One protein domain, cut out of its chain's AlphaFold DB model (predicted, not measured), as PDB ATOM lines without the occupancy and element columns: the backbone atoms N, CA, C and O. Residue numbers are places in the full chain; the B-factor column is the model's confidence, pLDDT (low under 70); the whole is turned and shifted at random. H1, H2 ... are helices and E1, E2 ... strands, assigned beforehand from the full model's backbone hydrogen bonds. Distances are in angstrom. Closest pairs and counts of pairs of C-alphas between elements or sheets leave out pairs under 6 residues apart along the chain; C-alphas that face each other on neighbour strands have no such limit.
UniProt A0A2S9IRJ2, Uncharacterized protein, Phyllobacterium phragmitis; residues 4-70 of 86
ATOM      1  N   SER A   4     120.203 103.269 112.855       82.88
ATOM      2  CA  SER A   4     119.263 104.102 113.616       82.88
ATOM      3  C   SER A   4     119.137 105.515 113.036       82.88
ATOM      4  O   SER A   4     118.042 106.061 112.945       82.88
ATOM      5  N   GLU A   5     120.244 106.083 112.565       85.56
ATOM      6  CA  GLU A   5     120.269 107.408 111.944       85.56
ATOM      7  C   GLU A   5     119.517 107.415 110.602       85.56
ATOM      8  O   GLU A   5     118.756 108.336 110.310       85.56
ATOM      9  N   LYS A   6     119.644 106.341 109.812       87.81
ATOM     10  CA  LYS A   6     118.885 106.169 108.562       87.81
ATOM     11  C   LYS A   6     117.386 105.978 108.802       87.81
ATOM     12  O   LYS A   6     116.586 106.497 108.029       87.81
ATOM     13  N   GLU A   7     116.996 105.240 109.839       86.06
ATOM     14  CA  GLU A   7     115.584 105.077 110.214       86.06
ATOM     15  C   GLU A   7     114.969 106.386 110.707       86.06
ATOM     16  O   GLU A   7     113.853 106.728 110.319       86.06
ATOM     17  N   TYR A   8     115.720 107.153 111.499       86.62
ATOM     18  CA  TYR A   8     115.295 108.466 111.964       86.62
ATOM     19  C   TYR A   8     115.067 109.440 110.801       86.62
ATOM     20  O   TYR A   8     114.022 110.085 110.742       86.62
ATOM     21  N   LEU A   9     115.992 109.488 109.834       88.88
ATOM     22  CA  LEU A   9     115.851 110.322 108.636       88.88
ATOM     23  C   LEU A   9     114.661 109.904 107.762       88.88
ATOM     24  O   LEU A   9     113.952 110.764 107.249       88.88
ATOM     25  N   LYS A  10     114.395 108.598 107.626       87.94
ATOM     26  CA  LYS A  10     113.203 108.108 106.914       87.94
ATOM     27  C   LYS A  10     111.906 108.526 107.597       87.94
ATOM     28  O   LYS A  10     110.962 108.898 106.910       87.94
ATOM     29  N   ARG A  11     111.860 108.469 108.932       89.50
ATOM     30  CA  ARG A  11     110.700 108.933 109.697       89.50
ATOM     31  C   ARG A  11     110.477 110.430 109.491       89.50
ATOM     32  O   ARG A  11     109.380 110.813 109.133       89.50
ATOM     33  N   LEU A  12     111.532 111.238 109.610       85.56
ATOM     34  CA  LEU A  12     111.469 112.682 109.358       85.56
ATOM     35  C   LEU A  12     110.971 113.031 107.951       85.56
ATOM     36  O   LEU A  12     110.165 113.942 107.814       85.56
ATOM     37  N   SER A  13     111.435 112.317 106.920       83.19
ATOM     38  CA  SER A  13     110.969 112.527 105.540       83.19
ATOM     39  C   SER A  13     109.470 112.268 105.416       83.19
ATOM     40  O   SER A  13     108.755 113.079 104.842       83.19
ATOM     41  N   ARG A  14     108.993 111.169 106.008       85.19
ATOM     42  CA  ARG A  14     107.572 110.818 105.999       85.19
ATOM     43  C   ARG A  14     106.731 111.837 106.767       85.19
ATOM     44  O   ARG A  14     105.719 112.284 106.252       85.19
ATOM     45  N   ASP A  15     107.168 112.235 107.958       77.88
ATOM     46  CA  ASP A  15     106.451 113.223 108.772       77.88
ATOM     47  C   ASP A  15     106.354 114.578 108.028       77.88
ATOM     48  O   ASP A  15     105.347 115.279 108.127       77.88
ATOM     49  N   ALA A  16     107.379 114.940 107.244       72.38
ATOM     50  CA  ALA A  16     107.368 116.134 106.398       72.38
ATOM     51  C   ALA A  16     106.424 116.002 105.191       72.38
ATOM     52  O   ALA A  16     105.707 116.950 104.876       72.38
ATOM     53  N   GLU A  17     106.394 114.844 104.529       75.62
ATOM     54  CA  GLU A  17     105.459 114.549 103.434       75.62
ATOM     55  C   GLU A  17     103.998 114.593 103.916       75.62
ATOM     56  O   GLU A  17     103.167 115.254 103.294       75.62
ATOM     57  N   GLU A  18     103.707 113.981 105.069       73.69
ATOM     58  CA  GLU A  18     102.383 113.997 105.708       73.69
ATOM     59  C   GLU A  18     101.957 115.420 106.097       73.69
ATOM     60  O   GLU A  18     100.799 115.802 105.911       73.69
ATOM     61  N   ALA A  19     102.890 116.241 106.592       67.75
ATOM     62  CA  ALA A  19     102.618 117.648 106.847       67.75
ATOM     63  C   ALA A  19     102.263 118.378 105.543       67.75
ATOM     64  O   ALA A  19     101.235 119.043 105.478       67.75
ATOM     65  N   VAL A  20     103.052 118.231 104.477       67.44
ATOM     66  CA  VAL A  20     102.772 118.894 103.190       67.44
ATOM     67  C   VAL A  20     101.393 118.522 102.641       67.44
ATOM     68  O   VAL A  20     100.668 119.402 102.177       67.44
ATOM     69  N   GLU A  21     101.006 117.249 102.723       67.31
ATOM     70  CA  GLU A  21      99.686 116.782 102.292       67.31
ATOM     71  C   GLU A  21      98.565 117.402 103.137       67.31
ATOM     72  O   GLU A  21      97.592 117.931 102.588       67.31
ATOM     73  N   LEU A  22      98.750 117.446 104.461       58.78
ATOM     74  CA  LEU A  22      97.846 118.122 105.386       58.78
ATOM     75  C   LEU A  22      97.711 119.616 105.046       58.78
ATOM     76  O   LEU A  22      96.599 120.121 105.047       58.78
ATOM     77  N   PHE A  23      98.801 120.316 104.706       59.94
ATOM     78  CA  PHE A  23      98.797 121.749 104.368       59.94
ATOM     79  C   PHE A  23      98.452 122.081 102.900       59.94
ATOM     80  O   PHE A  23      98.538 123.244 102.496       59.94
ATOM     81  N   SER A  24      98.021 121.099 102.102       59.62
ATOM     82  CA  SER A  24      97.577 121.301 100.716       59.62
ATOM     83  C   SER A  24      96.143 121.860 100.617       59.62
ATOM     84  O   SER A  24      95.355 121.771 101.555       59.62
ATOM     85  N   ASN A  25      95.760 122.406  99.451       53.38
ATOM     86  CA  ASN A  25      94.396 122.920  99.215       53.38
ATOM     87  C   ASN A  25      93.308 121.831  99.331       53.38
ATOM     88  O   ASN A  25      92.177 122.142  99.693       53.38
ATOM     89  N   GLU A  26      93.636 120.567  99.044       55.62
ATOM     90  CA  GLU A  26      92.735 119.420  99.253       55.62
ATOM     91  C   GLU A  26      92.693 118.994 100.736       55.62
ATOM     92  O   GLU A  26      91.702 118.430 101.195       55.62
ATOM     93  N   GLY A  27      93.731 119.339 101.508       58.41
ATOM     94  CA  GLY A  27      93.856 119.090 102.942       58.41
ATOM     95  C   GLY A  27      93.207 120.145 103.839       58.41
ATOM     96  O   GLY A  27      93.102 119.911 105.037       58.41
ATOM     97  N   GLN A  28      92.714 121.269 103.309       65.62
ATOM     98  CA  GLN A  28      92.219 122.386 104.123       65.62
ATOM     99  C   GLN A  28      91.125 121.970 105.128       65.62
ATOM    100  O   GLN A  28      91.168 122.346 106.298       65.62
ATOM    101  N   GLU A  29      90.182 121.120 104.714       66.06
ATOM    102  CA  GLU A  29      89.177 120.561 105.630       66.06
ATOM    103  C   GLU A  29      89.812 119.669 106.711       66.06
ATOM    104  O   GLU A  29      89.416 119.712 107.877       66.06
ATOM    105  N   LEU A  30      90.825 118.879 106.351       69.81
ATOM    106  CA  LEU A  30      91.558 118.044 107.296       69.81
ATOM    107  C   LEU A  30      92.351 118.901 108.297       69.81
ATOM    108  O   LEU A  30      92.365 118.575 109.483       69.81
ATOM    109  N   GLN A  31      92.938 120.023 107.870       72.94
ATOM    110  CA  GLN A  31      93.618 120.977 108.755       72.94
ATOM    111  C   GLN A  31      92.671 121.592 109.775       72.94
ATOM    112  O   GLN A  31      92.974 121.608 110.967       72.94
ATOM    113  N   GLU A  32      91.525 122.089 109.312       81.44
ATOM    114  CA  GLU A  32      90.525 122.755 110.145       81.44
ATOM    115  C   GLU A  32      89.999 121.784 111.211       81.44
ATOM    116  O   GLU A  32      89.974 122.102 112.405       81.44
ATOM    117  N   ARG A  33      89.676 120.546 110.807       86.00
ATOM    118  CA  ARG A  33      89.240 119.484 111.727       86.00
ATOM    119  C   ARG A  33      90.346 119.083 112.705       86.00
ATOM    120  O   ARG A  33      90.066 118.912 113.891       86.00
ATOM    121  N   THR A  34      91.592 118.992 112.242       85.25
ATOM    122  CA  THR A  34      92.755 118.652 113.080       85.25
ATOM    123  C   THR A  34      93.037 119.736 114.121       85.25
ATOM    124  O   THR A  34      93.295 119.418 115.283       85.25
ATOM    125  N   ALA A  35      92.931 121.015 113.750       87.94
ATOM    126  CA  ALA A  35      93.104 122.133 114.673       87.94
ATOM    127  C   ALA A  35      92.055 122.104 115.795       87.94
ATOM    128  O   ALA A  35      92.398 122.229 116.975       87.94
ATOM    129  N   VAL A  36      90.783 121.860 115.450       92.19
ATOM    130  CA  VAL A  36      89.706 121.714 116.443       92.19
ATOM    131  C   VAL A  36      89.924 120.485 117.324       92.19
ATOM    132  O   VAL A  36      89.833 120.595 118.544       92.19
ATOM    133  N   ALA A  37      90.278 119.337 116.746       92.88
ATOM    134  CA  ALA A  37      90.583 118.118 117.495       92.88
ATOM    135  C   ALA A  37      91.708 118.342 118.526       92.88
ATOM    136  O   ALA A  37      91.573 117.979 119.698       92.88
ATOM    137  N   GLY A  38      92.795 119.005 118.119       92.38
ATOM    138  CA  GLY A  38      93.897 119.375 119.006       92.38
ATOM    139  C   GLY A  38      93.445 120.254 120.175       92.38
ATOM    140  O   GLY A  38      93.784 119.966 121.324       92.38
ATOM    141  N   LEU A  39      92.624 121.273 119.904       93.56
ATOM    142  CA  LEU A  39      92.057 122.136 120.942       93.56
ATOM    143  C   LEU A  39      91.196 121.345 121.940       93.56
ATOM    144  O   LEU A  39      91.396 121.473 123.146       93.56
ATOM    145  N   LEU A  40      90.270 120.509 121.461       94.81
ATOM    146  CA  LEU A  40      89.387 119.710 122.324       94.81
ATOM    147  C   LEU A  40      90.186 118.766 123.234       94.81
ATOM    148  O   LEU A  40      89.866 118.636 124.417       94.81
ATOM    149  N   ARG A  41      91.268 118.176 122.712       94.75
ATOM    150  CA  ARG A  41      92.187 117.337 123.489       94.75
ATOM    151  C   ARG A  41      92.886 118.121 124.600       94.75
ATOM    152  O   ARG A  41      92.959 117.630 125.721       94.75
ATOM    153  N   VAL A  42      93.376 119.328 124.314       94.44
ATOM    154  CA  VAL A  42      94.014 120.198 125.324       94.44
ATOM    155  C   VAL A  42      93.018 120.627 126.403       94.44
ATOM    156  O   VAL A  42      93.381 120.722 127.573       94.44
ATOM    157  N   LEU A  43      91.754 120.832 126.030       93.94
ATOM    158  CA  LEU A  43      90.674 121.139 126.969       93.94
ATOM    159  C   LEU A  43      90.198 119.919 127.779       93.94
ATOM    160  O   LEU A  43      89.378 120.085 128.680       93.94
ATOM    161  N   GLY A  44      90.691 118.712 127.480       94.00
ATOM    162  CA  GLY A  44      90.296 117.477 128.164       94.00
ATOM    163  C   GLY A  44      88.854 117.055 127.879       94.00
ATOM    164  O   GLY A  44      88.217 116.439 128.729       94.00
ATOM    165  N   LEU A  45      88.316 117.429 126.716       94.44
ATOM    166  CA  LEU A  45      86.964 117.062 126.310       94.44
ATOM    167  C   LEU A  45      86.972 115.701 125.616       94.44
ATOM    168  O   LEU A  45      87.764 115.472 124.705       94.44
ATOM    169  N   ASP A  46      86.034 114.833 125.990       94.19
ATOM    170  CA  ASP A  46      85.770 113.604 125.247       94.19
ATOM    171  C   ASP A  46      84.969 113.922 123.976       94.19
ATOM    172  O   ASP A  46      83.867 114.495 124.029       94.19
ATOM    173  N   TYR A  47      85.526 113.536 122.828       93.38
ATOM    174  CA  TYR A  47      84.913 113.672 121.510       93.38
ATOM    175  C   TYR A  47      85.308 112.505 120.600       93.38
ATOM    176  O   TYR A  47      86.354 111.880 120.780       93.38
ATOM    177  N   ARG A  48      84.475 112.230 119.595       92.06
ATOM    178  CA  ARG A  48      84.820 111.401 118.435       92.06
ATOM    179  C   ARG A  48      85.134 112.293 117.239       92.06
ATOM    180  O   ARG A  48      84.510 113.341 117.075       92.06
ATOM    181  N   GLU A  49      86.079 111.906 116.389       86.12
ATOM    182  CA  GLU A  49      86.499 112.741 115.249       86.12
ATOM    183  C   GLU A  49      85.358 113.010 114.255       86.12
ATOM    184  O   GLU A  49      85.305 114.066 113.621       86.12
ATOM    185  N   GLU A  50      84.387 112.101 114.168       89.31
ATOM    186  CA  GLU A  50      83.196 112.256 113.333       89.31
ATOM    187  C   GLU A  50      82.224 113.323 113.870       89.31
ATOM    188  O   GLU A  50      81.368 113.789 113.120       89.31
ATOM    189  N   GLU A  51      82.351 113.741 115.139       91.31
ATOM    190  CA  GLU A  51      81.581 114.864 115.706       91.31
ATOM    191  C   GLU A  51      82.069 116.227 115.191       91.31
ATOM    192  O   GLU A  51      81.329 117.210 115.284       91.31
ATOM    193  N   ILE A  52      83.293 116.303 114.657       91.56
ATOM    194  CA  ILE A  52      83.858 117.523 114.077       91.56
ATOM    195  C   ILE A  52      83.528 117.510 112.591       91.56
ATOM    196  O   ILE A  52      84.079 116.704 111.848       91.56
ATOM    197  N   THR A  53      82.635 118.387 112.138       87.38
ATOM    198  CA  THR A  53      82.153 118.372 110.747       87.38
ATOM    199  C   THR A  53      82.325 119.720 110.065       87.38
ATOM    200  O   THR A  53      82.200 120.766 110.703       87.38
ATOM    201  N   LYS A  54      82.539 119.706 108.746       74.25
ATOM    202  CA  LYS A  54      82.437 120.891 107.892       74.25
ATOM    203  C   LYS A  54      80.996 121.018 107.394       74.25
ATOM    204  O   LYS A  54      80.619 120.482 106.356       74.25
ATOM    205  N   ARG A  55      80.128 121.642 108.193       63.06
ATOM    206  CA  ARG A  55      78.715 121.865 107.835       63.06
ATOM    207  C   ARG A  55      78.276 123.281 108.161       63.06
ATOM    208  O   ARG A  55      77.495 123.472 109.076       63.06
ATOM    209  N   GLY A  56      78.707 124.279 107.404       66.69
ATOM    210  CA  GLY A  56      78.168 125.624 107.576       66.69
ATOM    211  C   GLY A  56      78.441 126.539 106.392       66.69
ATOM    212  O   GLY A  56      79.332 126.248 105.598       66.69
ATOM    213  N   PRO A  57      77.669 127.630 106.254       75.44
ATOM    214  CA  PRO A  57      78.068 128.729 105.390       75.44
ATOM    215  C   PRO A  57      79.353 129.362 105.940       75.44
ATOM    216  O   PRO A  57      79.574 129.375 107.157       75.44
ATOM    217  N   GLU A  58      80.181 129.914 105.052       75.25
ATOM    218  CA  GLU A  58      81.278 130.797 105.456       75.25
ATOM    219  C   GLU A  58      80.743 131.856 106.444       75.25
ATOM    220  O   GLU A  58      79.644 132.387 106.234       75.25
ATOM    221  N   PRO A  59      81.454 132.141 107.550       81.44
ATOM    222  CA  PRO A  59      82.887 131.906 107.773       81.44
ATOM    223  C   PRO A  59      83.215 130.703 108.684       81.44
ATOM    224  O   PRO A  59      84.230 130.725 109.373       81.44
ATOM    225  N   ILE A  60      82.335 129.703 108.794       86.19
ATOM    226  CA  ILE A  60      82.524 128.623 109.773       86.19
ATOM    227  C   ILE A  60      83.295 127.456 109.153       86.19
ATOM    228  O   ILE A  60      82.763 126.746 108.300       86.19
ATOM    229  N   ASP A  61      84.493 127.205 109.671       84.25
ATOM    230  CA  ASP A  61      85.404 126.168 109.179       84.25
ATOM    231  C   ASP A  61      85.090 124.788 109.778       84.25
ATOM    232  O   ASP A  61      85.177 123.765 109.101       84.25
ATOM    233  N   ALA A  62      84.643 124.739 111.040       88.69
ATOM    234  CA  ALA A  62      84.294 123.481 111.701       88.69
ATOM    235  C   ALA A  62      83.178 123.622 112.747       88.69
ATOM    236  O   ALA A  62      83.063 124.615 113.468       88.69
ATOM    237  N   TRP A  63      82.337 122.595 112.843       92.06
ATOM    238  CA  TRP A  63      81.256 122.469 113.818       92.06
ATOM    239  C   TRP A  63      81.579 121.335 114.783       92.06
ATOM    240  O   TRP A  63      81.917 120.241 114.341       92.06
ATOM    241  N   PHE A  64      81.399 121.574 116.080       92.75
ATOM    242  CA  PHE A  64      81.427 120.537 117.111       92.75
ATOM    243  C   PHE A  64      80.301 120.810 118.107       92.75
ATOM    244  O   PHE A  64      80.334 121.810 118.825       92.75
ATOM    245  N   ARG A  65      79.285 119.939 118.137       91.94
ATOM    246  CA  ARG A  65      78.059 120.133 118.938       91.94
ATOM    247  C   ARG A  65      77.444 121.515 118.658       91.94
ATOM    248  O   ARG A  65      77.106 121.804 117.508       91.94
ATOM    249  N   ASP A  66      77.362 122.388 119.658       92.00
ATOM    250  CA  ASP A  66      76.845 123.757 119.517       92.00
ATOM    251  C   ASP A  66      77.932 124.794 119.180       92.00
ATOM    252  O   ASP A  66      77.618 125.928 118.823       92.00
ATOM    253  N   ALA A  67      79.212 124.414 119.237       91.62
ATOM    254  CA  ALA A  67      80.329 125.301 118.931       91.62
ATOM    255  C   ALA A  67      80.552 125.438 117.417       91.62
ATOM    256  O   ALA A  67      80.387 124.486 116.641       91.62
ATOM    257  N   ARG A  68      80.938 126.647 117.004       92.50
ATOM    258  CA  ARG A  68      81.248 127.024 115.621       92.50
ATOM    259  C   ARG A  68      82.641 127.635 115.608       92.50
ATOM    260  O   ARG A  68      82.858 128.662 116.247       92.50
ATOM    261  N   PHE A  69      83.572 126.975 114.937       89.88
ATOM    262  CA  PHE A  69      84.972 127.367 114.888       89.88
ATOM    263  C   PHE A  69      85.290 128.025 113.556       89.88
ATOM    264  O   PHE A  69      84.918 127.513 112.502       89.88
ATOM    265  N   GLN A  70      86.016 129.133 113.641       88.88
ATOM    266  CA  GLN A  70      86.769 129.698 112.536       88.88
ATOM    267  C   GLN A  70      88.253 129.488 112.856       88.88
ATOM    268  O   GLN A  70      88.709 129.852 113.943       88.88
TER     269      GLN A  70
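Overview. This is residues 4 to 70 of the 86 residues of an uncharacterized protein of Phyllobacterium phragmitis (UniProt A0A2S9IRJ2). A long helical arm, H1, makes a corner with a second helix, H2, and on the far side of H2 sits a small strand hairpin, E1 and E2, which a long loop, residues 43 to 61, joins to the end of H2. Residues 4 to 18 of H1 stick out free, and this arm makes much of the length. The printed part has 67 residues, with the order H1, H2, E1, E2 along it, an antiparallel sheet E1 - E2, and the class mostly helix. It is loose, with a radius of gyration of the C-alphas of 15.1 A, and only just elongated, spanning 47 by 29 by 16 A.

Arrangement. H1, residues 4 to 22, and H2, residues 28 to 42, touch only at the corner by their tight link, and only just, with 3 pairs of C-alphas within 8 A. The closest C-alphas are those of Leu 22 and Gln 31, 6.1 A apart. Their lines stand at a steep tilt of 67 degrees, opposite ways. In both helices every O i to N i+4 pair is within hydrogen-bond range. The closest C-alphas of H2 and E1, residues 62 to 64, are those of Arg 33 and Ala 62, 6.4 A apart. E1 and E2, residues 67 to 69, form an antiparallel hairpin at 159 degrees, with N 69 and O 62 at 2.8 A and N 67 and O 64 at 2.9 A, within hydrogen-bond range. H1 is apart from E1 and E2.

Along the chain. H1 begins at C-alpha 4, (119.263, 104.102, 113.616), and measures 26.9 A from first to last C-alpha. H2 measures 21.4 A, E1 6.8 A and E2 6.5 A. E2 ends at C-alpha 69, (84.972, 127.367, 114.888).

Size, cuts and confidence. The C-alphas farthest apart, Ser 4 and Pro 57, are 48.7 A apart. The printed part has no cut. The link from H2 to E1, residues 43 to 61, is long; in it residues 52 to 53 pair antiparallel with residues 63 to 64 of E1. Mean pLDDT of the printed part is 82.1, with residues 19 to 30 and 55 to 56 under 70.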